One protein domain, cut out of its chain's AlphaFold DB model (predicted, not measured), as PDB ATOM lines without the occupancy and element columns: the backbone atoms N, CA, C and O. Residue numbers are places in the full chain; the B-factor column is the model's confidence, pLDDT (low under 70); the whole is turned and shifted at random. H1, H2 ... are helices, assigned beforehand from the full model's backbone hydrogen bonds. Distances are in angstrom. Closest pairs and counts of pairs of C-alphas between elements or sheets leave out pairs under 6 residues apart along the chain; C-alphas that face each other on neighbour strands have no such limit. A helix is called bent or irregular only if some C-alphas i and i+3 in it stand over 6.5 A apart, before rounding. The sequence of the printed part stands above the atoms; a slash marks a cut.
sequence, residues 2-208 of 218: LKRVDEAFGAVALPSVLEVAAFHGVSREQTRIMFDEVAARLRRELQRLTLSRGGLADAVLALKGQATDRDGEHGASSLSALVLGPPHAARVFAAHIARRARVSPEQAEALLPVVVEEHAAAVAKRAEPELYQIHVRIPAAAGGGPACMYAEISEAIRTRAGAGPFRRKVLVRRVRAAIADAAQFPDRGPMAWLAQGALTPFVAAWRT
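Overview. This is residues 2 to 208 of the 218 residues of an uncharacterized protein of Hyphomicrobiales bacterium (UniProt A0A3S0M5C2). One long, kinked helix, H7, runs through the body, and shorter helices pack round it, mostly crossed: H6, H2, H3 and H5 on its first half, H4 across its middle, H8 and H9 on its second half. H1 reaches out to one side, and residues 199 to 208, in H10, stick out as an arm. The printed part has 207 residues with ten named helices, H1 to H10 in chain order, and no named strand: all helix. It is compact, with a radius of gyration of the C-alphas of 18.1 A, and spans 55 by 47 by 36 A.

Arrangement. Start at H7, residues 105 to 135, the hub, touching eight helices; it has a kink of 44 degrees near residue 129 and is irregular, C-alphas 110 and 113 being 7.0 A apart. Its residues 105 to 112 touch H6, residues 87 to 101, about perpendicular at 80 degrees; the closest C-alphas are Glu 109 and Ala 94, 5.2 A. Its residues 111 to 118 touch H2, residues 15 to 23, at a shallow tilt of 4 degrees, opposite ways; look at C-alphas Val 115 and Val 17, the closest, 6.5 A. H3, residues 28 to 49, touches H7 at a steep tilt of 53 degrees, closest at C-alphas Val 38 and Val 116, 6.2 A. H5, residues 79 to 84, touches H7 closest at C-alphas Ser 80 and Glu 117, 5.6 A. H1, residues 2 to 12, only just touches H7, with 3 pairs of C-alphas within 8 A, the closest Val 12 and Ala 122, 6.0 A. Farther along, find the up and down bundle, each helix running against the one before: H4, residues 53 to 68, H8, residues 149 to 159, and H9, residues 168 to 182. H4 and H8 touch closest at C-alphas Ala 57 and Ser 154, 4.3 A. H10, residues 189 to 208, was assigned as one helix by its hydrogen bonds but is bent, C-alphas 198 and 201 being 6.5 A apart; H10b touches no helix. Every O i to N i+4 pair is within hydrogen-bond range in H1 to H6, H8, H9 and H10b, but 23 of 27 in H7 and 5 of 6 in H10a.

Along the chain. Find C-alpha 105 at (279.691, 239.464, 158.478); H7 runs 42.6 A to C-alpha 135 at (242.209, 258.636, 165.246). H3 measures 31.2 A. H10b ends at C-alpha 208, (249.907, 219.477, 151.125).

Size, cuts and confidence. The farthest C-alphas, Gly 25 and Ala 142, are 55.3 A apart. The printed part has no cut; the link from H7 to H8 is long. Mean pLDDT of the printed part is 74.6; residues 2 to 15 and 185 to 208 are among those under 70.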
ATOM      1  N   LEU A   2     264.716 253.471 138.358       29.98
ATOM      2  CA  LEU A   2     265.803 253.806 139.306       29.98
ATOM      3  C   LEU A   2     265.635 255.148 140.062       29.98
ATOM      4  O   LEU A   2     265.878 255.191 141.261       29.98
ATOM      5  N   LYS A   3     265.110 256.209 139.419       28.98
ATOM      6  CA  LYS A   3     264.919 257.537 140.056       28.98
ATOM      7  C   LYS A   3     264.011 257.541 141.302       28.98
ATOM      8  O   LYS A   3     264.338 258.206 142.273       28.98
ATOM      9  N   ARG A   4     262.916 256.766 141.312       40.34
ATOM     10  CA  ARG A   4     262.014 256.676 142.484       40.34
ATOM     11  C   ARG A   4     262.630 255.901 143.648       40.34
ATOM     12  O   ARG A   4     262.275 256.134 144.795       40.34
ATOM     13  N   VAL A   5     263.533 254.963 143.352       38.94
ATOM     14  CA  VAL A   5     264.226 254.182 144.383       38.94
ATOM     15  C   VAL A   5     265.329 255.021 145.023       38.94
ATOM     16  O   VAL A   5     265.526 254.912 146.223       38.94
ATOM     17  N   ASP A   6     265.987 255.909 144.271       40.22
ATOM     18  CA  ASP A   6     266.947 256.868 144.839       40.22
ATOM     19  C   ASP A   6     266.259 257.956 145.679       40.22
ATOM     20  O   ASP A   6     266.799 258.351 146.707       40.22
ATOM     21  N   GLU A   7     265.048 258.388 145.311       46.56
ATOM     22  CA  GLU A   7     264.220 259.277 146.145       46.56
ATOM     23  C   GLU A   7     263.731 258.574 147.419       46.56
ATOM     24  O   GLU A   7     263.784 259.153 148.500       46.56
ATOM     25  N   ALA A   8     263.316 257.305 147.330       48.03
ATOM     26  CA  ALA A   8     262.933 256.516 148.497       48.03
ATOM     27  C   ALA A   8     264.136 256.215 149.405       48.03
ATOM     28  O   ALA A   8     264.025 256.372 150.616       48.03
ATOM     29  N   PHE A   9     265.290 255.849 148.839       48.19
ATOM     30  CA  PHE A   9     266.533 255.629 149.576       48.19
ATOM     31  C   PHE A   9     267.049 256.931 150.196       48.19
ATOM     32  O   PHE A   9     267.395 256.938 151.368       48.19
ATOM     33  N   GLY A  10     267.014 258.051 149.472       48.97
ATOM     34  CA  GLY A  10     267.373 259.375 149.993       48.97
ATOM     35  C   GLY A  10     266.401 259.921 151.046       48.97
ATOM     36  O   GLY A  10     266.813 260.693 151.902       48.97
ATOM     37  N   ALA A  11     265.135 259.493 151.027       50.75
ATOM     38  CA  ALA A  11     264.132 259.852 152.032       50.75
ATOM     39  C   ALA A  11     264.061 258.879 153.230       50.75
ATOM     40  O   ALA A  11     263.301 259.137 154.165       50.75
ATOM     41  N   VAL A  12     264.763 257.736 153.187       54.81
ATOM     42  CA  VAL A  12     264.858 256.749 154.287       54.81
ATOM     43  C   VAL A  12     266.242 256.767 154.935       54.81
ATOM     44  O   VAL A  12     266.332 256.682 156.154       54.81
ATOM     45  N   ALA A  13     267.315 256.814 154.142       56.81
ATOM     46  CA  ALA A  13     268.681 256.730 154.637       56.81
ATOM     47  C   ALA A  13     269.044 258.045 155.326       56.81
ATOM     48  O   ALA A  13     269.427 259.025 154.684       56.81
ATOM     49  N   LEU A  14     268.871 258.060 156.643       65.75
ATOM     50  CA  LEU A  14     269.252 259.185 157.475       65.75
ATOM     51  C   LEU A  14     270.777 259.379 157.412       65.75
ATOM     52  O   LEU A  14     271.511 258.389 157.311       65.75
ATOM     53  N   PRO A  15     271.267 260.634 157.450       68.12
ATOM     54  CA  PRO A  15     272.700 260.939 157.462       68.12
ATOM     55  C   PRO A  15     273.489 260.102 158.481       68.12
ATOM     56  O   PRO A  15     274.572 259.625 158.159       68.12
ATOM     57  N   SER A  16     272.878 259.803 159.633       73.19
ATOM     58  CA  SER A  16     273.384 258.910 160.683       73.19
ATOM     59  C   SER A  16     273.809 257.528 160.169       73.19
ATOM     60  O   SER A  16     274.899 257.060 160.482       73.19
ATOM     61  N   VAL A  17     273.005 256.864 159.333       79.44
ATOM     62  CA  VAL A  17     273.344 255.522 158.818       79.44
ATOM     63  C   VAL A  17     274.489 255.577 157.823       79.44
ATOM     64  O   VAL A  17     275.316 254.669 157.779       79.44
ATOM     65  N   LEU A  18     274.550 256.641 157.022       82.75
ATOM     66  CA  LEU A  18     275.637 256.839 156.069       82.75
ATOM     67  C   LEU A  18     276.955 257.163 156.786       82.75
ATOM     68  O   LEU A  18     277.995 256.678 156.354       82.75
ATOM     69  N   GLU A  19     276.912 257.908 157.892       82.69
ATOM     70  CA  GLU A  19     278.075 258.184 158.745       82.69
ATOM     71  C   GLU A  19     278.612 256.908 159.406       82.69
ATOM     72  O   GLU A  19     279.805 256.615 159.303       82.69
ATOM     73  N   VAL A  20     277.736 256.095 160.010       83.25
ATOM     74  CA  VAL A  20     278.138 254.819 160.627       83.25
ATOM     75  C   VAL A  20     278.633 253.833 159.559       83.25
ATOM     76  O   VAL A  20     279.656 253.177 159.743       83.25
ATOM     77  N   ALA A  21     277.975 253.754 158.399       84.00
ATOM     78  CA  ALA A  21     278.437 252.919 157.289       84.00
ATOM     79  C   ALA A  21     279.817 253.350 156.773       84.00
ATOM     80  O   ALA A  21     280.684 252.497 156.569       84.00
ATOM     81  N   ALA A  22     280.048 254.658 156.625       86.19
ATOM     82  CA  ALA A  22     281.340 255.196 156.217       86.19
ATOM     83  C   ALA A  22     282.439 254.870 157.238       86.19
ATOM     84  O   ALA A  22     283.527 254.456 156.837       86.19
ATOM     85  N   PHE A  23     282.143 254.965 158.540       87.75
ATOM     86  CA  PHE A  23     283.057 254.545 159.607       87.75
ATOM     87  C   PHE A  23     283.472 253.071 159.472       87.75
ATOM     88  O   PHE A  23     284.637 252.729 159.665       87.75
ATOM     89  N   HIS A  24     282.548 252.199 159.061       86.25
ATOM     90  CA  HIS A  24     282.828 250.784 158.811       86.25
ATOM     91  C   HIS A  24     283.413 250.483 157.420       86.25
ATOM     92  O   HIS A  24     283.588 249.312 157.084       86.25
ATOM     93  N   GLY A  25     283.719 251.494 156.600       89.12
ATOM     94  CA  GLY A  25     284.233 251.302 155.239       89.12
ATOM     95  C   GLY A  25     283.205 250.707 154.268       89.12
ATOM     96  O   GLY A  25     283.580 250.097 153.267       89.12
ATOM     97  N   VAL A  26     281.912 250.853 154.565       89.81
ATOM     98  CA  VAL A  26     280.807 250.369 153.733       89.81
ATOM     99  C   VAL A  26     280.355 251.487 152.797       89.81
ATOM    100  O   VAL A  26     280.007 252.587 153.221       89.81
ATOM    101  N   SER A  27     280.367 251.209 151.494       89.44
ATOM    102  CA  SER A  27     279.968 252.181 150.473       89.44
ATOM    103  C   SER A  27     278.456 252.419 150.459       89.44
ATOM    104  O   SER A  27     277.665 251.548 150.819       89.44
ATOM    105  N   ARG A  28     278.037 253.574 149.929       86.94
ATOM    106  CA  ARG A  28     276.619 253.955 149.813       86.94
ATOM    107  C   ARG A  28     275.762 252.911 149.086       86.94
ATOM    108  O   ARG A  28     274.618 252.691 149.476       86.94
ATOM    109  N   GLU A  29     276.302 252.268 148.053       88.62
ATOM    110  CA  GLU A  29     275.589 251.221 147.307       88.62
ATOM    111  C   GLU A  29     275.418 249.944 148.141       88.62
ATOM    112  O   GLU A  29     274.365 249.313 148.120       88.62
ATOM    113  N   GLN A  30     276.419 249.584 148.943       91.06
ATOM    114  CA  GLN A  30     276.303 248.452 149.860       91.06
ATOM    115  C   GLN A  30     275.278 248.754 150.953       91.06
ATOM    116  O   GLN A  30     274.386 247.940 151.182       91.06
ATOM    117  N   THR A  31     275.323 249.951 151.547       87.81
ATOM    118  CA  THR A  31     274.317 250.421 152.510       87.81
ATOM    119  C   THR A  31     272.910 250.375 151.915       87.81
ATOM    120  O   THR A  31     271.980 249.918 152.575       87.81
ATOM    121  N   ARG A  32     272.742 250.761 150.642       86.88
ATOM    122  CA  ARG A  32     271.471 250.632 149.915       86.88
ATOM    123  C   ARG A  32     270.960 249.202 149.874       86.88
ATOM    124  O   ARG A  32     269.806 248.970 150.225       86.88
ATOM    125  N   ILE A  33     271.812 248.247 149.514       89.19
ATOM    126  CA  ILE A  33     271.431 246.831 149.499       89.19
ATOM    127  C   ILE A  33     271.001 246.374 150.902       89.19
ATOM    128  O   ILE A  33     270.016 245.647 151.029       89.19
ATOM    129  N   MET A  34     271.689 246.820 151.959       90.31
ATOM    130  CA  MET A  34     271.302 246.509 153.343       90.31
ATOM    131  C   MET A  34     269.904 247.050 153.675       90.31
ATOM    132  O   MET A  34     269.071 246.307 154.195       90.31
ATOM    133  N   PHE A  35     269.621 248.308 153.321       88.19
ATOM    134  CA  PHE A  35     268.296 248.910 153.486       88.19
ATOM    135  C   PHE A  35     267.212 248.168 152.701       88.19
ATOM    136  O   PHE A  35     266.137 247.927 153.244       88.19
ATOM    137  N   ASP A  36     267.479 247.765 151.460       86.88
ATOM    138  CA  ASP A  36     266.510 247.044 150.629       86.88
ATOM    139  C   ASP A  36     266.141 245.677 151.231       86.88
ATOM    140  O   ASP A  36     264.970 245.281 151.224       86.88
ATOM    141  N   GLU A  37     267.116 244.956 151.793       90.25
ATOM    142  CA  GLU A  37     266.883 243.676 152.473       90.25
ATOM    143  C   GLU A  37     266.116 243.866 153.794       90.25
ATOM    144  O   GLU A  37     265.173 243.115 154.075       90.25
ATOM    145  N   VAL A  38     266.452 244.897 154.576       90.31
ATOM    146  CA  VAL A  38     265.711 245.285 155.790       90.31
ATOM    147  C   VAL A  38     264.270 245.665 155.451       90.31
ATOM    148  O   VAL A  38     263.339 245.128 156.054       90.31
ATOM    149  N   ALA A  39     264.057 246.491 154.427       87.06
ATOM    150  CA  ALA A  39     262.737 246.883 153.946       87.06
ATOM    151  C   ALA A  39     261.934 245.683 153.435       87.06
ATOM    152  O   ALA A  39     260.732 245.554 153.680       87.06
ATOM    153  N   ALA A  40     262.576 244.756 152.720       84.75
ATOM    154  CA  ALA A  40     261.937 243.522 152.284       84.75
ATOM    155  C   ALA A  40     261.503 242.651 153.469       84.75
ATOM    156  O   ALA A  40     260.420 242.065 153.418       84.75
ATOM    157  N   ARG A  41     262.309 242.565 154.533       88.00
ATOM    158  CA  ARG A  41     261.967 241.794 155.733       88.00
ATOM    159  C   ARG A  41     260.872 242.464 156.559       88.00
ATOM    160  O   ARG A  41     259.890 241.799 156.880       88.00
ATOM    161  N   LEU A  42     260.977 243.769 156.813       87.25
ATOM    162  CA  LEU A  42     259.955 244.541 157.523       87.25
ATOM    163  C   LEU A  42     258.591 244.423 156.838       87.25
ATOM    164  O   LEU A  42     257.593 244.130 157.496       87.25
ATOM    165  N   ARG A  43     258.543 244.551 155.506       85.38
ATOM    166  CA  ARG A  43     257.305 244.353 154.739       85.38
ATOM    167  C   ARG A  43     256.715 242.957 154.929       85.38
ATOM    168  O   ARG A  43     255.502 242.839 155.072       85.38
ATOM    169  N   ARG A  44     257.534 241.899 154.959       84.25
ATOM    170  CA  ARG A  44     257.037 240.532 155.201       84.25
ATOM    171  C   ARG A  44     256.431 240.389 156.594       84.25
ATOM    172  O   ARG A  44     255.350 239.818 156.713       84.25
ATOM    173  N   GLU A  45     257.076 240.916 157.627       84.81
ATOM    174  CA  GLU A  45     256.556 240.805 158.996       84.81
ATOM    175  C   GLU A  45     255.295 241.652 159.200       84.81
ATOM    176  O   GLU A  45     254.288 241.150 159.705       84.81
ATOM    177  N   LEU A  46     255.280 242.886 158.688       84.19
ATOM    178  CA  LEU A  46     254.074 243.714 158.659       84.19
ATOM    179  C   LEU A  46     252.946 243.026 157.887       84.19
ATOM    180  O   LEU A  46     251.810 243.000 158.355       84.19
ATOM    181  N   GLN A  47     253.238 242.407 156.741       82.50
ATOM    182  CA  GLN A  47     252.248 241.638 155.991       82.50
ATOM    183  C   GLN A  47     251.654 240.515 156.838       82.50
ATOM    184  O   GLN A  47     250.437 240.378 156.858       82.50
ATOM    185  N   ARG A  48     252.479 239.737 157.550       80.94
ATOM    186  CA  ARG A  48     252.014 238.625 158.396       80.94
ATOM    187  C   ARG A  48     251.139 239.101 159.549       80.94
ATOM    188  O   ARG A  48     250.057 238.551 159.751       80.94
ATOM    189  N   LEU A  49     251.573 240.128 160.276       80.50
ATOM    190  CA  LEU A  49     250.837 240.661 161.425       80.50
ATOM    191  C   LEU A  49     249.456 241.167 161.021       80.50
ATOM    192  O   LEU A  49     248.426 240.801 161.590       80.50
ATOM    193  N   THR A  50     249.429 241.961 159.962       81.12
ATOM    194  CA  THR A  50     248.223 242.633 159.492       81.12
ATOM    195  C   THR A  50     247.214 241.692 158.820       81.12
ATOM    196  O   THR A  50     246.111 242.152 158.516       81.12
ATOM    197  N   LEU A  51     247.520 240.398 158.616       77.50
ATOM    198  CA  LEU A  51     246.545 239.392 158.156       77.50
ATOM    199  C   LEU A  51     245.417 239.199 159.167       77.50
ATOM    200  O   LEU A  51     244.256 239.021 158.795       77.50
ATOM    201  N   SER A  52     245.765 239.247 160.450       78.88
ATOM    202  CA  SER A  52     244.818 239.096 161.541       78.88
ATOM    203  C   SER A  52     244.434 240.455 162.115       78.88
ATOM    204  O   SER A  52     245.143 241.451 161.985       78.88
ATOM    205  N   ARG A  53     243.284 240.505 162.784       81.81
ATOM    206  CA  ARG A  53     242.849 241.710 163.497       81.81
ATOM    207  C   ARG A  53     243.765 242.029 164.682       81.81
ATOM    208  O   ARG A  53     244.090 243.191 164.873       81.81
ATOM    209  N   GLY A  54     244.127 241.006 165.462       80.00
ATOM    210  CA  GLY A  54     245.031 241.155 166.606       80.00
ATOM    211  C   GLY A  54     246.382 241.689 166.151       80.00
ATOM    212  O   GLY A  54     246.766 242.773 166.559       80.00
ATOM    213  N   GLY A  55     246.993 241.032 165.165       83.94
ATOM    214  CA  GLY A  55     248.276 241.472 164.627       83.94
ATOM    215  C   GLY A  55     248.233 242.826 163.908       83.94
ATOM    216  O   GLY A  55     249.222 243.544 163.942       83.94
ATOM    217  N   LEU A  56     247.107 243.248 163.311       87.19
ATOM    218  CA  LEU A  56     246.971 244.630 162.819       87.19
ATOM    219  C   LEU A  56     247.003 245.646 163.971       87.19
ATOM    220  O   LEU A  56     247.636 246.686 163.830       87.19
ATOM    221  N   ALA A  57     246.334 245.357 165.090       86.50
ATOM    222  CA  ALA A  57     246.390 246.202 166.282       86.50
ATOM    223  C   ALA A  57     247.807 246.223 166.884       86.50
ATOM    224  O   ALA A  57     248.320 247.286 167.220       86.50
ATOM    225  N   ASP A  58     248.479 245.071 166.920       86.38
ATOM    226  CA  ASP A  58     249.859 244.960 167.402       86.38
ATOM    227  C   ASP A  58     250.840 245.712 166.490       86.38
ATOM    228  O   ASP A  58     251.746 246.374 166.984       86.38
ATOM    229  N   ALA A  59     250.623 245.708 165.169       88.69
ATOM    230  CA  ALA A  59     251.407 246.508 164.228       88.69
ATOM    231  C   ALA A  59     251.239 248.020 164.467       88.69
ATOM    232  O   ALA A  59     252.209 248.764 164.356       88.69
ATOM    233  N   VAL A  60     250.036 248.480 164.837       89.25
ATOM    234  CA  VAL A  60     249.803 249.883 165.228       89.25
ATOM    235  C   VAL A  60     250.563 250.231 166.510       89.25
ATOM    236  O   VAL A  60     251.184 251.288 166.585       89.25
ATOM    237  N   LEU A  61     250.574 249.341 167.505       87.00
ATOM    238  CA  LEU A  61     251.360 249.547 168.726       87.00
ATOM    239  C   LEU A  61     252.872 249.477 168.473       87.00
ATOM    240  O   LEU A  61     253.627 250.218 169.093       87.00
ATOM    241  N   ALA A  62     253.328 248.639 167.543       86.75
ATOM    242  CA  ALA A  62     254.734 248.567 167.156       86.75
ATOM    243  C   ALA A  62     255.226 249.878 166.514       86.75
ATOM    244  O   ALA A  62     256.375 250.272 166.726       86.75
ATOM    245  N   LEU A  63     254.349 250.574 165.774       86.44
ATOM    246  CA  LEU A  63     254.615 251.920 165.253       86.44
ATOM    247  C   LEU A  63     254.733 252.948 166.383       86.44
ATOM    248  O   LEU A  63     255.607 253.804 166.298       86.44
ATOM    249  N   LYS A  64     253.924 252.831 167.453       82.44
ATOM    250  CA  LYS A  64     254.070 253.664 168.660       82.44
ATOM    251  C   LYS A  64     255.473 253.536 169.225       82.44
ATOM    252  O   LYS A  64     256.125 254.557 169.357       82.44
ATOM    253  N   GLY A  65     255.924 252.308 169.515       73.19
ATOM    254  CA  GLY A  65     257.249 252.070 170.102       73.19
ATOM    255  C   GLY A  65     258.337 252.791 169.311       73.19
ATOM    256  O   GLY A  65     259.132 253.523 169.868       73.19
ATOM    257  N   GLN A  66     258.273 252.741 167.982       70.31
ATOM    258  CA  GLN A  66     259.232 253.441 167.122       70.31
ATOM    259  C   GLN A  66     259.041 254.959 167.021       70.31
ATOM    260  O   GLN A  66     260.002 255.674 166.754       70.31
ATOM    261  N   ALA A  67     257.827 255.467 167.225       55.81
ATOM    262  CA  ALA A  67     257.558 256.900 167.290       55.81
ATOM    263  C   ALA A  67     257.927 257.508 168.660       55.81
ATOM    264  O   ALA A  67     258.256 258.689 168.725       55.81
ATOM    265  N   THR A  68     257.870 256.719 169.742       52.03
ATOM    266  CA  THR A  68     258.057 257.173 171.133       52.03
ATOM    267  C   THR A  68     259.405 256.791 171.751       52.03
ATOM    268  O   THR A  68     259.789 257.401 172.742       52.03
ATOM    269  N   ASP A  69     260.164 255.851 171.176       49.22
ATOM    270  CA  ASP A  69     261.454 255.364 171.716       49.22
ATOM    271  C   ASP A  69     262.623 256.369 171.617       49.22
ATOM    272  O   ASP A  69     263.782 255.989 171.764       49.22
ATOM    273  N   ARG A  70     262.356 257.674 171.475       45.34
ATOM    274  CA  ARG A  70     263.341 258.674 171.924       45.34
ATOM    275  C   ARG A  70     263.452 258.741 173.455       45.34
ATOM    276  O   ARG A  70     264.488 259.199 173.920       45.34
ATOM    277  N   ASP A  71     262.475 258.209 174.204       37.38
ATOM    278  CA  ASP A  71     262.411 258.330 175.674       37.38
ATOM    279  C   ASP A  71     262.241 256.998 176.452       37.38
ATOM    280  O   ASP A  71     261.968 257.004 177.649       37.38
ATOM    281  N   GLY A  72     262.457 255.836 175.824       38.78
ATOM    282  CA  GLY A  72     262.756 254.591 176.555       38.78
ATOM    283  C   GLY A  72     261.653 253.969 177.436       38.78
ATOM    284  O   GLY A  72     261.983 253.355 178.453       38.78
ATOM    285  N   GLU A  73     260.367 254.035 177.064       32.50
ATOM    286  CA  GLU A  73     259.285 253.353 177.805       32.50
ATOM    287  C   GLU A  73     258.531 252.249 177.023       32.50
ATOM    288  O   GLU A  73     257.679 252.508 176.177       32.50
ATOM    289  N   HIS A  74     258.781 251.004 177.456       39.00
ATOM    290  CA  HIS A  74     257.869 249.856 177.638       39.00
ATOM    291  C   HIS A  74     256.951 249.333 176.494       39.00
ATOM    292  O   HIS A  74     256.005 249.968 176.030       39.00
ATOM    293  N   GLY A  75     257.057 248.012 176.262       38.25
ATOM    294  CA  GLY A  75     255.907 247.085 176.288       38.25
ATOM    295  C   GLY A  75     255.321 246.589 174.958       38.25
ATOM    296  O   GLY A  75     254.729 245.510 174.931       38.25
ATOM    297  N   ALA A  76     255.498 247.307 173.850       45.97
ATOM    298  CA  ALA A  76     255.126 246.813 172.521       45.97
ATOM    299  C   ALA A  76     256.359 246.233 171.818       45.97
ATOM    300  O   ALA A  76     257.427 246.840 171.848       45.97
ATOM    301  N   SER A  77     256.232 245.076 171.156       65.31
ATOM    302  CA  SER A  77     257.285 244.591 170.258       65.31
ATOM    303  C   SER A  77     257.497 245.642 169.170       65.31
ATOM    304  O   SER A  77     256.626 245.834 168.320       65.31
ATOM    305  N   SER A  78     258.609 246.366 169.230       80.00
ATOM    306  CA  SER A  78     258.904 247.437 168.288       80.00
ATOM    307  C   SER A  78     259.039 246.891 166.861       80.00
ATOM    308  O   SER A  78     259.286 245.695 166.667       80.00
ATOM    309  N   LEU A  79     258.894 247.734 165.831       82.31
ATOM    310  CA  LEU A  79     259.130 247.265 164.455       82.31
ATOM    311  C   LEU A  79     260.545 246.692 164.287       82.31
ATOM    312  O   LEU A  79     260.719 245.707 163.571       82.31
ATOM    313  N   SER A  80     261.532 247.246 164.993       84.25
ATOM    314  CA  SER A  80     262.897 246.718 165.010       84.25
ATOM    315  C   SER A  80     262.957 245.305 165.582       84.25
ATOM    316  O   SER A  80     263.578 244.425 164.985       84.25
ATOM    317  N   ALA A  81     262.241 245.046 166.680       84.12
ATOM    318  CA  ALA A  81     262.141 243.711 167.267       84.12
ATOM    319  C   ALA A  81     261.464 242.704 166.322       84.12
ATOM    320  O   ALA A  81     261.876 241.544 166.272       84.12
ATOM    321  N   LEU A  82     260.476 243.134 165.526       81.94
ATOM    322  CA  LEU A  82     259.855 242.282 164.503       81.94
ATOM    323  C   LEU A  82     260.849 241.879 163.407       81.94
ATOM    324  O   LEU A  82     260.830 240.740 162.943       81.94
ATOM    325  N   VAL A  83     261.725 242.796 162.992       85.19
ATOM    326  CA  VAL A  83     262.713 242.530 161.939       85.19
ATOM    327  C   VAL A  83     263.861 241.669 162.461       85.19
ATOM    328  O   VAL A  83     264.187 240.650 161.844       85.19
ATOM    329  N   LEU A  84     264.462 242.053 163.588       85.69
ATOM    330  CA  LEU A  84     265.630 241.376 164.155       85.69
ATOM    331  C   LEU A  84     265.260 240.009 164.742       85.69
ATOM    332  O   LEU A  84     265.967 239.025 164.514       85.69
ATOM    333  N   GLY A  85     264.120 239.922 165.428       83.69
ATOM    334  CA  GLY A  85     263.715 238.724 166.151       83.69
ATOM    335  C   GLY A  85     264.728 238.326 167.238       83.69
ATOM    336  O   GLY A  85     265.462 239.171 167.752       83.69
ATOM    337  N   PRO A  86     264.786 237.035 167.610       85.44
ATOM    338  CA  PRO A  86     265.764 236.531 168.573       85.44
ATOM    339  C   PRO A  86     267.219 236.701 168.092       85.44
ATOM    340  O   PRO A  86     267.459 236.665 166.881       85.44
ATOM    341  N   PRO A  87     268.220 236.744 168.998       83.50
ATOM    342  CA  PRO A  87     269.626 236.980 168.640       83.50
ATOM    343  C   PRO A  87     270.171 236.054 167.543       83.50
ATOM    344  O   PRO A  87     270.893 236.491 166.650       83.50
ATOM    345  N   HIS A  88     269.793 234.771 167.559       85.06
ATOM    346  CA  HIS A  88     270.202 233.823 166.521       85.06
ATOM    347  C   HIS A  88     269.617 234.172 165.141       85.06
ATOM    348  O   HIS A  88     270.321 234.108 164.134       85.06
ATOM    349  N   ALA A  89     268.350 234.592 165.086       84.50
ATOM    350  CA  ALA A  89     267.700 234.999 163.843       84.50
ATOM    351  C   ALA A  89     268.302 236.300 163.289       84.50
ATOM    352  O   ALA A  89     268.467 236.416 162.071       84.50
ATOM    353  N   ALA A  90     268.675 237.231 164.172       85.62
ATOM    354  CA  ALA A  90     269.365 238.464 163.807       85.62
ATOM    355  C   ALA A  90     270.728 238.171 163.157       85.62
ATOM    356  O   ALA A  90     271.004 238.691 162.079       85.62
ATOM    357  N   ARG A  91     271.532 237.258 163.726       88.44
ATOM    358  CA  ARG A  91     272.821 236.832 163.137       88.44
ATOM    359  C   ARG A  91     272.659 236.168 161.772       88.44
ATOM    360  O   ARG A  91     273.373 236.490 160.829       88.44
ATOM    361  N   VAL A  92     271.677 235.274 161.624       92.19
ATOM    362  CA  VAL A  92     271.373 234.653 160.319       92.19
ATOM    363  C   VAL A  92     270.978 235.713 159.288       92.19
ATOM    364  O   VAL A  92     271.366 235.622 158.120       92.19
ATOM    365  N   PHE A  93     270.227 236.733 159.707       91.06
ATOM    366  CA  PHE A  93     269.844 237.830 158.830       91.06
ATOM    367  C   PHE A  93     271.030 238.730 158.465       91.06
ATOM    368  O   PHE A  93     271.191 239.049 157.287       91.06
ATOM    369  N   ALA A  94     271.903 239.050 159.422       92.12
ATOM    370  CA  ALA A  94     273.144 239.778 159.181       92.12
ATOM    371  C   ALA A  94     274.043 239.034 158.186       92.12
ATOM    372  O   ALA A  94     274.471 239.616 157.196       92.12
ATOM    373  N   ALA A  95     274.232 237.721 158.355       93.06
ATOM    374  CA  ALA A  95     275.000 236.897 157.420       93.06
ATOM    375  C   ALA A  95     274.384 236.860 156.007       93.06
ATOM    376  O   ALA A  95     275.097 236.829 155.002       93.06
ATOM    377  N   HIS A  96     273.051 236.866 155.900       93.69
ATOM    378  CA  HIS A  96     272.365 236.985 154.610       93.69
ATOM    379  C   HIS A  96     272.620 238.344 153.951       93.69
ATOM    380  O   HIS A  96     272.985 238.389 152.773       93.69
ATOM    381  N   ILE A  97     272.489 239.432 154.710       93.12
ATOM    382  CA  ILE A  97     272.762 240.789 154.233       93.12
ATOM    383  C   ILE A  97     274.229 240.940 153.827       93.12
ATOM    384  O   ILE A  97     274.491 241.462 152.748       93.12
ATOM    385  N   ALA A  98     275.165 240.410 154.617       94.06
ATOM    386  CA  ALA A  98     276.595 240.432 154.329       94.06
ATOM    387  C   ALA A  98     276.898 239.873 152.933       94.06
ATOM    388  O   ALA A  98     277.543 240.524 152.113       94.06
ATOM    389  N   ARG A  99     276.324 238.707 152.607       95.19
ATOM    390  CA  ARG A  99     276.464 238.089 151.279       95.19
ATOM    391  C   ARG A  99     275.850 238.932 150.164       95.19
ATOM    392  O   ARG A  99     276.424 239.025 149.082       95.19
ATOM    393  N   ARG A 100     274.678 239.527 150.400       94.88
ATOM    394  CA  ARG A 100     273.950 240.322 149.396       94.88
ATOM    395  C   ARG A 100     274.637 241.655 149.109       94.88
ATOM    396  O   ARG A 100     274.797 242.002 147.943       94.88
ATOM    397  N   ALA A 101     275.064 242.353 150.157       91.69
ATOM    398  CA  ALA A 101     275.755 243.634 150.089       91.69
ATOM    399  C   ALA A 101     277.269 243.489 149.850       91.69
ATOM    400  O   ALA A 101     277.947 244.489 149.659       91.69
ATOM    401  N   ARG A 102     277.810 242.261 149.829       95.00
ATOM    402  CA  ARG A 102     279.252 241.989 149.691       95.00
ATOM    403  C   ARG A 102     280.082 242.754 150.732       95.00
ATOM    404  O   ARG A 102     281.068 243.400 150.390       95.00
ATOM    405  N   VAL A 103     279.643 242.699 151.985       93.62
ATOM    406  CA  VAL A 103     280.351 243.235 153.159       93.62
ATOM    407  C   VAL A 103     280.748 242.082 154.076       93.62
ATOM    408  O   VAL A 103     280.238 240.966 153.924       93.62
ATOM    409  N   SER A 104     281.657 242.323 155.017       94.25
ATOM    410  CA  SER A 104     282.014 241.309 156.005       94.25
ATOM    411  C   SER A 104     280.821 241.008 156.933       94.25
ATOM    412  O   SER A 104     279.974 241.885 157.156       94.25
ATOM    413  N   PRO A 105     280.709 239.784 157.481       91.62
ATOM    414  CA  PRO A 105     279.691 239.464 158.478       91.62
ATOM    415  C   PRO A 105     279.719 240.413 159.682       91.62
ATOM    416  O   PRO A 105     278.664 240.837 160.135       91.62
ATOM    417  N   GLU A 106     280.908 240.813 160.135       91.44
ATOM    418  CA  GLU A 106     281.106 241.732 161.261       91.44
ATOM    419  C   GLU A 106     280.572 243.134 160.940       91.44
ATOM    420  O   GLU A 106     279.872 243.731 161.755       91.44
ATOM    421  N   GLN A 107     280.839 243.641 159.729       92.94
ATOM    422  CA  GLN A 107     280.280 244.912 159.256       92.94
ATOM    423  C   GLN A 107     278.750 244.848 159.200       92.94
ATOM    424  O   GLN A 107     278.072 245.780 159.630       92.94
ATOM    425  N   ALA A 108     278.192 243.745 158.688       92.12
ATOM    426  CA  ALA A 108     276.748 243.567 158.617       92.12
ATOM    427  C   ALA A 108     276.109 243.463 160.007       92.12
ATOM    428  O   ALA A 108     275.065 244.069 160.223       92.12
ATOM    429  N   GLU A 109     276.713 242.731 160.944       90.50
ATOM    430  CA  GLU A 109     276.220 242.613 162.321       90.50
ATOM    431  C   GLU A 109     276.259 243.951 163.067       90.50
ATOM    432  O   GLU A 109     275.300 244.269 163.768       90.50
ATOM    433  N   ALA A 110     277.308 244.754 162.872       89.12
ATOM    434  CA  ALA A 110     277.425 246.079 163.479       89.12
ATOM    435  C   ALA A 110     276.393 247.076 162.926       89.12
ATOM    436  O   ALA A 110     275.785 247.836 163.677       89.12
ATOM    437  N   LEU A 111     276.165 247.058 161.610       90.38
ATOM    438  CA  LEU A 111     275.281 248.012 160.938       90.38
ATOM    439  C   LEU A 111     273.804 247.613 160.968       90.38
ATOM    440  O   LEU A 111     272.936 248.475 160.834       90.38
ATOM    441  N   LEU A 112     273.495 246.322 161.114       90.00
ATOM    442  CA  LEU A 112     272.127 245.821 161.004       90.00
ATOM    443  C   LEU A 112     271.154 246.480 162.000       90.00
ATOM    444  O   LEU A 112     270.095 246.910 161.539       90.00
ATOM    445  N   PRO A 113     271.453 246.599 163.309       88.75
ATOM    446  CA  PRO A 113     270.543 247.246 164.256       88.75
ATOM    447  C   PRO A 113     270.215 248.686 163.851       88.75
ATOM    448  O   PRO A 113     269.043 249.043 163.777       88.75
ATOM    449  N   VAL A 114     271.236 249.457 163.464       87.50
ATOM    450  CA  VAL A 114     271.102 250.867 163.067       87.50
ATOM    451  C   VAL A 114     270.244 251.008 161.807       87.50
ATOM    452  O   VAL A 114     269.308 251.801 161.767       87.50
ATOM    453  N   VAL A 115     270.511 250.198 160.777       88.12
ATOM    454  CA  VAL A 115     269.720 250.206 159.533       88.12
ATOM    455  C   VAL A 115     268.259 249.834 159.812       88.12
ATOM    456  O   VAL A 115     267.349 250.408 159.214       88.12
ATOM    457  N   VAL A 116     268.020 248.872 160.708       88.94
ATOM    458  CA  VAL A 116     266.670 248.439 161.086       88.94
ATOM    459  C   VAL A 116     265.918 249.527 161.838       88.94
ATOM    460  O   VAL A 116     264.783 249.814 161.463       88.94
ATOM    461  N   GLU A 117     266.529 250.122 162.859       86.12
ATOM    462  CA  GLU A 117     265.924 251.189 163.660       86.12
ATOM    463  C   GLU A 117     265.554 252.389 162.800       86.12
ATOM    464  O   GLU A 117     264.417 252.855 162.834       86.12
ATOM    465  N   GLU A 118     266.464 252.829 161.941       83.81
ATOM    466  CA  GLU A 118     266.236 254.014 161.118       83.81
ATOM    467  C   GLU A 118     265.173 253.757 160.047       83.81
ATOM    468  O   GLU A 118     264.310 254.601 159.779       83.81
ATOM    469  N   HIS A 119     265.150 252.550 159.472       85.31
ATOM    470  CA  HIS A 119     264.087 252.171 158.550       85.31
ATOM    471  C   HIS A 119     262.723 252.066 159.250       85.31
ATOM    472  O   HIS A 119     261.712 252.536 158.725       85.31
ATOM    473  N   ALA A 120     262.684 251.474 160.443       86.19
ATOM    474  CA  ALA A 120     261.481 251.346 161.251       86.19
ATOM    475  C   ALA A 120     260.923 252.712 161.688       86.19
ATOM    476  O   ALA A 120     259.722 252.955 161.535       86.19
ATOM    477  N   ALA A 121     261.785 253.622 162.142       84.19
ATOM    478  CA  ALA A 121     261.434 254.996 162.483       84.19
ATOM    479  C   ALA A 121     260.896 255.763 161.264       84.19
ATOM    480  O   ALA A 121     259.872 256.444 161.354       84.19
ATOM    481  N   ALA A 122     261.522 255.601 160.092       83.88
ATOM    482  CA  ALA A 122     261.035 256.202 158.852       83.88
ATOM    483  C   ALA A 122     259.626 255.705 158.482       83.88
ATOM    484  O   ALA A 122     258.780 256.502 158.068       83.88
ATOM    485  N   VAL A 123     259.343 254.409 158.654       86.31
ATOM    486  CA  VAL A 123     258.001 253.842 158.432       86.31
ATOM    487  C   VAL A 123     256.993 254.393 159.443       86.31
ATOM    488  O   VAL A 123     255.906 254.803 159.039       86.31
ATOM    489  N   ALA A 124     257.347 254.467 160.730       86.19
ATOM    490  CA  ALA A 124     256.482 255.041 161.763       86.19
ATOM    491  C   ALA A 124     256.101 256.493 161.446       86.19
ATOM    492  O   ALA A 124     254.915 256.815 161.348       86.19
ATOM    493  N   LYS A 125     257.100 257.327 161.149       86.00
ATOM    494  CA  LYS A 125     256.917 258.738 160.789       86.00
ATOM    495  C   LYS A 125     256.047 258.937 159.544       86.00
ATOM    496  O   LYS A 125     255.294 259.900 159.461       86.00
ATOM    497  N   ARG A 126     256.137 258.043 158.554       87.06
ATOM    498  CA  ARG A 126     255.303 258.107 157.337       87.06
ATOM    499  C   ARG A 126     253.861 257.684 157.579       87.06
ATOM    500  O   ARG A 126     252.967 258.219 156.936       87.06
ATOM    501  N   ALA A 127     253.637 256.720 158.469       88.06
ATOM    502  CA  ALA A 127     252.294 256.254 158.801       88.06
ATOM    503  C   ALA A 127     251.534 257.266 159.674       88.06
ATOM    504  O   ALA A 127     250.307 257.348 159.595       88.06
ATOM    505  N   GLU A 128     252.255 258.028 160.498       87.75
ATOM    506  CA  GLU A 128     251.708 258.913 161.526       87.75
ATOM    507  C   GLU A 128     250.628 259.896 161.027       87.75
ATOM    508  O   GLU A 128     249.560 259.917 161.642       87.75
ATOM    509  N   PRO A 129     250.790 260.640 159.911       86.69
ATOM    510  CA  PRO A 129     249.770 261.596 159.469       86.69
ATOM    511  C   PRO A 129     248.417 260.944 159.150       86.69
ATOM    512  O   PRO A 129     247.368 261.459 159.540       86.69
ATOM    513  N   GLU A 130     248.421 259.794 158.470       87.12
ATOM    514  CA  GLU A 130     247.184 259.082 158.122       87.12
ATOM    515  C   GLU A 130     246.579 258.397 159.355       87.12
ATOM    516  O   GLU A 130     245.359 258.401 159.531       87.12
ATOM    517  N   LEU A 131     247.408 257.858 160.257       87.88
ATOM    518  CA  LEU A 131     246.933 257.311 161.529       87.88
ATOM    519  C   LEU A 131     246.287 258.394 162.403       87.88
ATOM    520  O   LEU A 131     245.226 258.146 162.976       87.88
ATOM    521  N   TYR A 132     246.839 259.604 162.425       88.19
ATOM    522  CA  TYR A 132     246.238 260.747 163.109       88.19
ATOM    523  C   TYR A 132     244.873 261.115 162.520       88.19
ATOM    524  O   TYR A 132     243.889 261.235 163.252       88.19
ATOM    525  N   GLN A 133     244.769 261.186 161.189       86.06
ATOM    526  CA  GLN A 133     243.491 261.416 160.502       86.06
ATOM    527  C   GLN A 133     242.444 260.339 160.806       86.06
ATOM    528  O   GLN A 133     241.246 260.629 160.828       86.06
ATOM    529  N   ILE A 134     242.877 259.095 161.020       86.38
ATOM    530  CA  ILE A 134     242.000 258.003 161.444       86.38
ATOM    531  C   ILE A 134     241.556 258.213 162.894       86.38
ATOM    532  O   ILE A 134     240.355 258.172 163.150       86.38
ATOM    533  N   HIS A 135     242.487 258.465 163.817       85.44
ATOM    534  CA  HIS A 135     242.209 258.636 165.246       85.44
ATOM    535  C   HIS A 135     241.224 259.770 165.536       85.44
ATOM    536  O   HIS A 135     240.241 259.528 166.226       85.44
ATOM    537  N   VAL A 136     241.391 260.947 164.921       83.12
ATOM    538  CA  VAL A 136     240.474 262.096 165.100       83.12
ATOM    539  C   VAL A 136     239.024 261.756 164.707       83.12
ATOM    540  O   VAL A 136     238.079 262.435 165.102       83.12
ATOM    541  N   ARG A 137     238.822 260.696 163.917       77.62
ATOM    542  CA  ARG A 137     237.508 260.246 163.438       77.62
ATOM    543  C   ARG A 137     236.989 259.006 164.169       77.62
ATOM    544  O   ARG A 137     235.877 258.561 163.868       77.62
ATOM    545  N   ILE A 138     237.767 258.435 165.089       74.88
ATOM    546  CA  ILE A 138     237.287 257.413 166.018       74.88
ATOM    547  C   ILE A 138     236.472 258.156 167.087       74.88
ATOM    548  O   ILE A 138     236.969 259.121 167.660       74.88
ATOM    549  N   PRO A 139     235.212 257.765 167.348       64.69
ATOM    550  CA  PRO A 139     234.457 258.367 168.439       64.69
ATOM    551  C   PRO A 139     235.226 258.151 169.739       64.69
ATOM    552  O   PRO A 139     235.578 257.008 170.038       64.69
ATOM    553  N   ALA A 140     235.473 259.232 170.484       59.53
ATOM    554  CA  ALA A 140     236.160 259.167 171.766       59.53
ATOM    555  C   ALA A 140     235.517 258.073 172.626       59.53
ATOM    556  O   ALA A 140     234.301 258.085 172.854       59.53
ATOM    557  N   ALA A 141     236.316 257.097 173.061       53.62
ATOM    558  CA  ALA A 141     235.849 256.121 174.029       53.62
ATOM    559  C   ALA A 141     235.478 256.902 175.295       53.62
ATOM    560  O   ALA A 141     236.340 257.515 175.925       53.62
ATOM    561  N   ALA A 142     234.184 256.959 175.608       39.16
ATOM    562  CA  ALA A 142     233.666 257.707 176.742       39.16
ATOM    563  C   ALA A 142     234.367 257.241 178.033       39.16
ATOM    564  O   ALA A 142     234.077 256.156 178.530       39.16
ATOM    565  N   GLY A 143     235.305 258.045 178.553       43.47
ATOM    566  CA  GLY A 143     235.885 257.864 179.890       43.47
ATOM    567  C   GLY A 143     237.387 257.558 180.004       43.47
ATOM    568  O   GLY A 143     237.834 257.289 181.113       43.47
ATOM    569  N   GLY A 144     238.186 257.599 178.934       42.09
ATOM    570  CA  GLY A 144     239.651 257.485 179.048       42.09
ATOM    571  C   GLY A 144     240.323 258.854 179.188       42.09
ATOM    572  O   GLY A 144     239.898 259.794 178.525       42.09
ATOM    573  N   GLY A 145     241.364 258.981 180.025       44.94
ATOM    574  CA  GLY A 145     242.263 260.152 180.043       44.94
ATOM    575  C   GLY A 145     242.964 260.376 178.689       44.94
ATOM    576  O   GLY A 145     242.560 259.762 177.707       44.94
ATOM    577  N   PRO A 146     244.010 261.221 178.582       48.62
ATOM    578  CA  PRO A 146     244.702 261.447 177.309       48.62
ATOM    579  C   PRO A 146     245.321 260.134 176.804       48.62
ATOM    580  O   PRO A 146     246.431 259.760 177.181       48.62
ATOM    581  N   ALA A 147     244.578 259.387 175.993       60.72
ATOM    582  CA  ALA A 147     245.015 258.109 175.481       60.72
ATOM    583  C   ALA A 147     245.844 258.358 174.221       60.72
ATOM    584  O   ALA A 147     245.512 259.146 173.340       60.72
ATOM    585  N   CYS A 148     247.001 257.704 174.170       77.19
ATOM    586  CA  CYS A 148     247.883 257.742 173.016       77.19
ATOM    587  C   CYS A 148     247.111 257.327 171.750       77.19
ATOM    588  O   CYS A 148     246.521 256.246 171.726       77.19
ATOM    589  N   MET A 149     247.189 258.134 170.685       86.56
ATOM    590  CA  MET A 149     246.592 257.875 169.362       86.56
ATOM    591  C   MET A 149     246.710 256.405 168.921       86.56
ATOM    592  O   MET A 149     245.735 255.772 168.521       86.56
ATOM    593  N   TYR A 150     247.914 255.834 169.015       86.94
ATOM    594  CA  TYR A 150     248.183 254.451 168.621       86.94
ATOM    595  C   TYR A 150     247.438 253.428 169.491       86.94
ATOM    596  O   TYR A 150     246.953 252.417 168.978       86.94
ATOM    597  N   ALA A 151     247.324 253.687 170.797       84.25
ATOM    598  CA  ALA A 151     246.600 252.826 171.725       84.25
ATOM    599  C   ALA A 151     245.097 252.840 171.428       84.25
ATOM    600  O   ALA A 151     244.482 251.778 171.373       84.25
ATOM    601  N   GLU A 152     244.529 254.011 171.140       84.69
ATOM    602  CA  GLU A 152     243.119 254.130 170.771       84.69
ATOM    603  C   GLU A 152     242.792 253.436 169.446       84.69
ATOM    604  O   GLU A 152     241.812 252.696 169.361       84.69
ATOM    605  N   ILE A 153     243.626 253.613 168.414       87.06
ATOM    606  CA  ILE A 153     243.438 252.926 167.128       87.06
ATOM    607  C   ILE A 153     243.540 251.409 167.322       87.06
ATOM    608  O   ILE A 153     242.702 250.659 166.813       87.06
ATOM    609  N   SER A 154     244.547 250.946 168.068       87.38
ATOM    610  CA  SER A 154     244.719 249.531 168.409       87.38
ATOM    611  C   SER A 154     243.483 248.978 169.128       87.38
ATOM    612  O   SER A 154     242.948 247.932 168.743       87.38
ATOM    613  N   GLU A 155     242.980 249.696 170.130       85.00
ATOM    614  CA  GLU A 155     241.813 249.279 170.901       85.00
ATOM    615  C   GLU A 155     240.535 249.279 170.058       85.00
ATOM    616  O   GLU A 155     239.776 248.307 170.093       85.00
ATOM    617  N   ALA A 156     240.326 250.282 169.203       83.94
ATOM    618  CA  ALA A 156     239.206 250.325 168.263       83.94
ATOM    619  C   ALA A 156     239.223 249.130 167.288       83.94
ATOM    620  O   ALA A 156     238.188 248.511 167.007       83.94
ATOM    621  N   ILE A 157     240.411 248.730 166.817       85.50
ATOM    622  CA  ILE A 157     240.584 247.526 165.992       85.50
ATOM    623  C   ILE A 157     240.206 246.266 166.786       85.50
ATOM    624  O   ILE A 157     239.501 245.401 166.250       85.50
ATOM    625  N   ARG A 158     240.639 246.142 168.049       83.81
ATOM    626  CA  ARG A 158     240.393 244.960 168.898       83.81
ATOM    627  C   ARG A 158     238.932 244.828 169.323       83.81
ATOM    628  O   ARG A 158     238.334 243.769 169.103       83.81
ATOM    629  N   THR A 159     238.334 245.893 169.842       78.44
ATOM    630  CA  THR A 159     236.966 245.919 170.399       78.44
ATOM    631  C   THR A 159     235.876 245.947 169.340       78.44
ATOM    632  O   THR A 159     234.720 245.665 169.641       78.44
ATOM    633  N   ARG A 160     236.229 246.212 168.074       68.06
ATOM    634  CA  ARG A 160     235.268 246.469 166.987       68.06
ATOM    635  C   ARG A 160     234.468 247.759 167.200       68.06
ATOM    636  O   ARG A 160     233.441 247.918 166.538       68.06
ATOM    637  N   ALA A 161     234.934 248.664 168.059       60.62
ATOM    638  CA  ALA A 161     234.373 249.997 168.171       60.62
ATOM    639  C   ALA A 161     234.608 250.740 166.847       60.62
ATOM    640  O   ALA A 161     235.722 251.104 166.485       60.62
ATOM    641  N   GLY A 162     233.544 250.887 166.065       56.75
ATOM    642  CA  GLY A 162     233.545 251.653 164.829       56.75
ATOM    643  C   GLY A 162     232.147 252.196 164.607       56.75
ATOM    644  O   GLY A 162     231.220 251.419 164.383       56.75
ATOM    645  N   ALA A 163     231.997 253.514 164.677       53.38
ATOM    646  CA  ALA A 163     230.738 254.207 164.430       53.38
ATOM    647  C   ALA A 163     230.892 255.212 163.278       53.38
ATOM    648  O   ALA A 163     232.000 255.600 162.898       53.38
ATOM    649  N   GLY A 164     229.766 255.577 162.661       58.72
ATOM    650  CA  GLY A 164     229.736 256.518 161.539       58.72
ATOM    651  C   GLY A 164     230.551 256.048 160.316       58.72
ATOM    652  O   GLY A 164     230.432 254.884 159.913       58.72
ATOM    653  N   PRO A 165     231.366 256.920 159.684       55.22
ATOM    654  CA  PRO A 165     232.093 256.606 158.448       55.22
ATOM    655  C   PRO A 165     233.196 255.544 158.621       55.22
ATOM    656  O   PRO A 165     233.654 254.972 157.631       55.22
ATOM    657  N   PHE A 166     233.579 255.210 159.860       60.25
ATOM    658  CA  PHE A 166     234.567 254.177 160.193       60.25
ATOM    659  C   PHE A 166     233.916 252.917 160.763       60.25
ATOM    660  O   PHE A 166     234.369 252.345 161.755       60.25
ATOM    661  N   ARG A 167     232.868 252.415 160.092       68.75
ATOM    662  CA  ARG A 167     232.391 251.040 160.327       68.75
ATOM    663  C   ARG A 167     233.590 250.090 160.308       68.75
ATOM    664  O   ARG A 167     234.451 250.220 159.442       68.75
ATOM    665  N   ARG A 168     233.623 249.097 161.202       71.75
ATOM    666  CA  ARG A 168     234.744 248.154 161.428       71.75
ATOM    667  C   ARG A 168     235.615 247.828 160.199       71.75
ATOM    668  O   ARG A 168     236.838 247.884 160.273       71.75
ATOM    669  N   LYS A 169     235.000 247.448 159.070       77.25
ATOM    670  CA  LYS A 169     235.719 247.068 157.836       77.25
ATOM    671  C   LYS A 169     236.510 248.233 157.221       77.25
ATOM    672  O   LYS A 169     237.589 248.008 156.684       77.25
ATOM    673  N   VAL A 170     235.983 249.453 157.301       80.94
ATOM    674  CA  VAL A 170     236.602 250.678 156.775       80.94
ATOM    675  C   VAL A 170     237.815 251.071 157.613       80.94
ATOM    676  O   VAL A 170     238.865 251.332 157.035       80.94
ATOM    677  N   LEU A 171     237.702 251.024 158.947       82.94
ATOM    678  CA  LEU A 171     238.819 251.282 159.864       82.94
ATOM    679  C   LEU A 171     239.994 250.339 159.585       82.94
ATOM    680  O   LEU A 171     241.093 250.789 159.278       82.94
ATOM    681  N   VAL A 172     239.731 249.029 159.586       84.38
ATOM    682  CA  VAL A 172     240.749 248.002 159.306       84.38
ATOM    683  C   VAL A 172     241.397 248.214 157.939       84.38
ATOM    684  O   VAL A 172     242.611 248.097 157.814       84.38
ATOM    685  N   ARG A 173     240.607 248.539 156.907       84.44
ATOM    686  CA  ARG A 173     241.123 248.775 155.552       84.44
ATOM    687  C   ARG A 173     242.004 250.023 155.477       84.44
ATOM    688  O   ARG A 173     243.025 249.970 154.803       84.44
ATOM    689  N   ARG A 174     241.620 251.114 156.144       86.06
ATOM    690  CA  ARG A 174     242.374 252.376 156.134       86.06
ATOM    691  C   ARG A 174     243.672 252.284 156.921       86.06
ATOM    692  O   ARG A 174     244.708 252.612 156.365       86.06
ATOM    693  N   VAL A 175     243.646 251.741 158.140       88.25
ATOM    694  CA  VAL A 175     244.866 251.538 158.948       88.25
ATOM    695  C   VAL A 175     245.869 250.677 158.185       88.25
ATOM    696  O   VAL A 175     247.041 251.003 158.063       88.25
ATOM    697  N   ARG A 176     245.392 249.589 157.593       87.69
ATOM    698  CA  ARG A 176     246.204 248.706 156.763       87.69
ATOM    699  C   ARG A 176     246.772 249.396 155.522       87.69
ATOM    700  O   ARG A 176     247.916 249.131 155.174       87.69
ATOM    701  N   ALA A 177     245.989 250.248 154.859       85.50
ATOM    702  CA  ALA A 177     246.464 251.032 153.723       85.50
ATOM    703  C   ALA A 177     247.551 252.029 154.151       85.50
ATOM    704  O   ALA A 177     248.577 252.087 153.490       85.50
ATOM    705  N   ALA A 178     247.370 252.711 155.287       88.31
ATOM    706  CA  ALA A 178     248.367 253.616 155.859       88.31
ATOM    707  C   ALA A 178     249.698 252.899 156.135       88.31
ATOM    708  O   ALA A 178     250.754 253.362 155.718       88.31
ATOM    709  N   ILE A 179     249.647 251.722 156.770       87.69
ATOM    710  CA  ILE A 179     250.842 250.907 157.047       87.69
ATOM    711  C   ILE A 179     251.502 250.433 155.747       87.69
ATOM    712  O   ILE A 179     252.725 250.471 155.624       87.69
ATOM    713  N   ALA A 180     250.710 249.969 154.778       84.19
ATOM    714  CA  ALA A 180     251.233 249.470 153.508       84.19
ATOM    715  C   ALA A 180     251.888 250.577 152.666       84.19
ATOM    716  O   ALA A 180     252.915 250.333 152.034       84.19
ATOM    717  N   ASP A 181     251.314 251.778 152.674       84.38
ATOM    718  CA  ASP A 181     251.866 252.947 151.990       84.38
ATOM    719  C   ASP A 181     253.162 253.419 152.667       84.38
ATOM    720  O   ASP A 181     254.208 253.524 152.024       84.38
ATOM    721  N   ALA A 182     253.145 253.557 153.997       85.75
ATOM    722  CA  ALA A 182     254.313 253.946 154.783       85.75
ATOM    723  C   ALA A 182     255.508 252.993 154.601       85.75
ATOM    724  O   ALA A 182     256.656 253.434 154.487       85.75
ATOM    725  N   ALA A 183     255.233 251.689 154.524       83.44
ATOM    726  CA  ALA A 183     256.223 250.644 154.288       83.44
ATOM    727  C   ALA A 183     256.534 250.401 152.796       83.44
ATOM    728  O   ALA A 183     257.262 249.457 152.483       83.44
ATOM    729  N   GLN A 184     255.995 251.214 151.878       79.81
ATOM    730  CA  GLN A 184     256.273 251.169 150.435       79.81
ATOM    731  C   GLN A 184     256.128 249.758 149.841       79.81
ATOM    732  O   GLN A 184     257.035 249.183 149.217       79.81
ATOM    733  N   PHE A 185     254.974 249.139 150.079       69.69
ATOM    734  CA  PHE A 185     254.650 247.873 149.433       69.69
ATOM    735  C   PHE A 185     254.618 248.053 147.899       69.69
ATOM    736  O   PHE A 185     254.156 249.087 147.423       69.69
ATOM    737  N   PRO A 186     255.106 247.083 147.096       58.62
ATOM    738  CA  PRO A 186     255.157 247.233 145.640       58.62
ATOM    739  C   PRO A 186     253.769 247.477 145.027       58.62
ATOM    740  O   PRO A 186     252.799 246.842 145.442       58.62
ATOM    741  N   ASP A 187     253.709 248.295 143.969       48.34
ATOM    742  CA  ASP A 187     252.507 248.793 143.260       48.34
ATOM    743  C   ASP A 187     251.572 247.732 142.627       48.34
ATOM    744  O   ASP A 187     250.672 248.065 141.860       48.34
ATOM    745  N   ARG A 188     251.656 246.444 142.994       47.56
ATOM    746  CA  ARG A 188     250.579 245.467 142.698       47.56
ATOM    747  C   ARG A 188     249.311 245.701 143.538       47.56
ATOM    748  O   ARG A 188     248.384 244.897 143.518       47.56
ATOM    749  N   GLY A 189     249.249 246.837 144.226       42.47
ATOM    750  CA  GLY A 189     248.082 247.377 144.894       42.47
ATOM    751  C   GLY A 189     247.792 246.711 146.243       42.47
ATOM    752  O   GLY A 189     248.074 245.527 146.445       42.47
ATOM    753  N   PRO A 190     247.128 247.430 147.163       45.25
ATOM    754  CA  PRO A 190     246.674 246.878 148.444       45.25
ATOM    755  C   PRO A 190     245.756 245.646 148.278       45.25
ATOM    756  O   PRO A 190     245.584 244.868 149.213       45.25
ATOM    757  N   MET A 191     245.195 245.427 147.079       42.72
ATOM    758  CA  MET A 191     244.389 244.252 146.715       42.72
ATOM    759  C   MET A 191     245.213 242.989 146.404       42.72
ATOM    760  O   MET A 191     244.789 241.908 146.807       42.72
ATOM    761  N   ALA A 192     246.393 243.071 145.772       53.12
ATOM    762  CA  ALA A 192     247.242 241.878 145.606       53.12
ATOM    763  C   ALA A 192     247.793 241.389 146.951       53.12
ATOM    764  O   ALA A 192     247.994 240.196 147.153       53.12
ATOM    765  N   TRP A 193     247.965 242.313 147.891       51.06
ATOM    766  CA  TRP A 193     248.339 242.037 149.269       51.06
ATOM    767  C   TRP A 193     247.217 241.331 150.058       51.06
ATOM    768  O   TRP A 193     247.478 240.352 150.758       51.06
ATOM    769  N   LEU A 194     245.954 241.744 149.862       51.03
ATOM    770  CA  LEU A 194     244.775 241.030 150.381       51.03
ATOM    771  C   LEU A 194     244.661 239.617 149.784       51.03
ATOM    772  O   LEU A 194     244.353 238.667 150.502       51.03
ATOM    773  N   ALA A 195     244.944 239.475 148.486       48.66
ATOM    774  CA  ALA A 195     244.900 238.194 147.786       48.66
ATOM    775  C   ALA A 195     246.047 237.257 148.204       48.66
ATOM    776  O   ALA A 195     245.807 236.077 148.434       48.66
ATOM    777  N   GLN A 196     247.278 237.754 148.376       48.22
ATOM    778  CA  GLN A 196     248.426 236.932 148.781       48.22
ATOM    779  C   GLN A 196     248.296 236.384 150.203       48.22
ATOM    780  O   GLN A 196     248.691 235.244 150.431       48.22
ATOM    781  N   GLY A 197     247.720 237.150 151.135       44.72
ATOM    782  CA  GLY A 197     247.465 236.709 152.510       44.72
ATOM    783  C   GLY A 197     246.360 235.651 152.641       44.72
ATOM    784  O   GLY A 197     246.449 234.776 153.495       44.72
ATOM    785  N   ALA A 198     245.345 235.689 151.770       46.34
ATOM    786  CA  ALA A 198     244.309 234.654 151.692       46.34
ATOM    787  C   ALA A 198     244.784 233.408 150.918       46.34
ATOM    788  O   ALA A 198     244.424 232.282 151.257       46.34
ATOM    789  N   LEU A 199     245.625 233.600 149.897       43.97
ATOM    790  CA  LEU A 199     246.123 232.519 149.050       43.97
ATOM    791  C   LEU A 199     247.332 231.790 149.634       43.97
ATOM    792  O   LEU A 199     247.567 230.666 149.229       43.97
ATOM    793  N   THR A 200     248.103 232.337 150.576       51.12
ATOM    794  CA  THR A 200     249.252 231.602 151.151       51.12
ATOM    795  C   THR A 200     248.855 230.370 151.969       51.12
ATOM    796  O   THR A 200     249.424 229.311 151.697       51.12
ATOM    797  N   PRO A 201     247.879 230.418 152.903       51.22
ATOM    798  CA  PRO A 201     247.413 229.206 153.568       51.22
ATOM    799  C   PRO A 201     246.678 228.285 152.592       51.22
ATOM    800  O   PRO A 201     246.824 227.079 152.708       51.22
ATOM    801  N   PHE A 202     245.972 228.818 151.586       49.56
ATOM    802  CA  PHE A 202     245.312 227.998 150.567       49.56
ATOM    803  C   PHE A 202     246.309 227.304 149.628       49.56
ATOM    804  O   PHE A 202     246.134 226.140 149.327       49.56
ATOM    805  N   VAL A 203     247.387 227.963 149.202       52.84
ATOM    806  CA  VAL A 203     248.448 227.391 148.354       52.84
ATOM    807  C   VAL A 203     249.320 226.423 149.152       52.84
ATOM    808  O   VAL A 203     249.727 225.397 148.611       52.84
ATOM    809  N   ALA A 204     249.586 226.707 150.430       54.22
ATOM    810  CA  ALA A 204     250.272 225.779 151.323       54.22
ATOM    811  C   ALA A 204     249.404 224.543 151.605       54.22
ATOM    812  O   ALA A 204     249.876 223.426 151.411       54.22
ATOM    813  N   ALA A 205     248.128 224.742 151.954       55.84
ATOM    814  CA  ALA A 205     247.156 223.668 152.135       55.84
ATOM    815  C   ALA A 205     246.922 222.895 150.835       55.84
ATOM    816  O   ALA A 205     246.839 221.680 150.865       55.84
ATOM    817  N   TRP A 206     246.874 223.552 149.676       57.00
ATOM    818  CA  TRP A 206     246.729 222.905 148.371       57.00
ATOM    819  C   TRP A 206     247.969 222.091 148.011       57.00
ATOM    820  O   TRP A 206     247.845 220.972 147.536       57.00
ATOM    821  N   ARG A 207     249.182 222.585 148.282       58.50
ATOM    822  CA  ARG A 207     250.415 221.803 148.087       58.50
ATOM    823  C   ARG A 207     250.481 220.569 148.986       58.50
ATOM    824  O   ARG A 207     251.030 219.564 148.545       58.50
ATOM    825  N   THR A 208     249.932 220.623 150.200       63.91
ATOM    826  CA  THR A 208     249.907 219.477 151.125       63.91
ATOM    827  C   THR A 208     248.732 218.528 150.891       63.91
ATOM    828  O   THR A 208     248.890 217.326 151.068       63.91
TER     829      THR A 208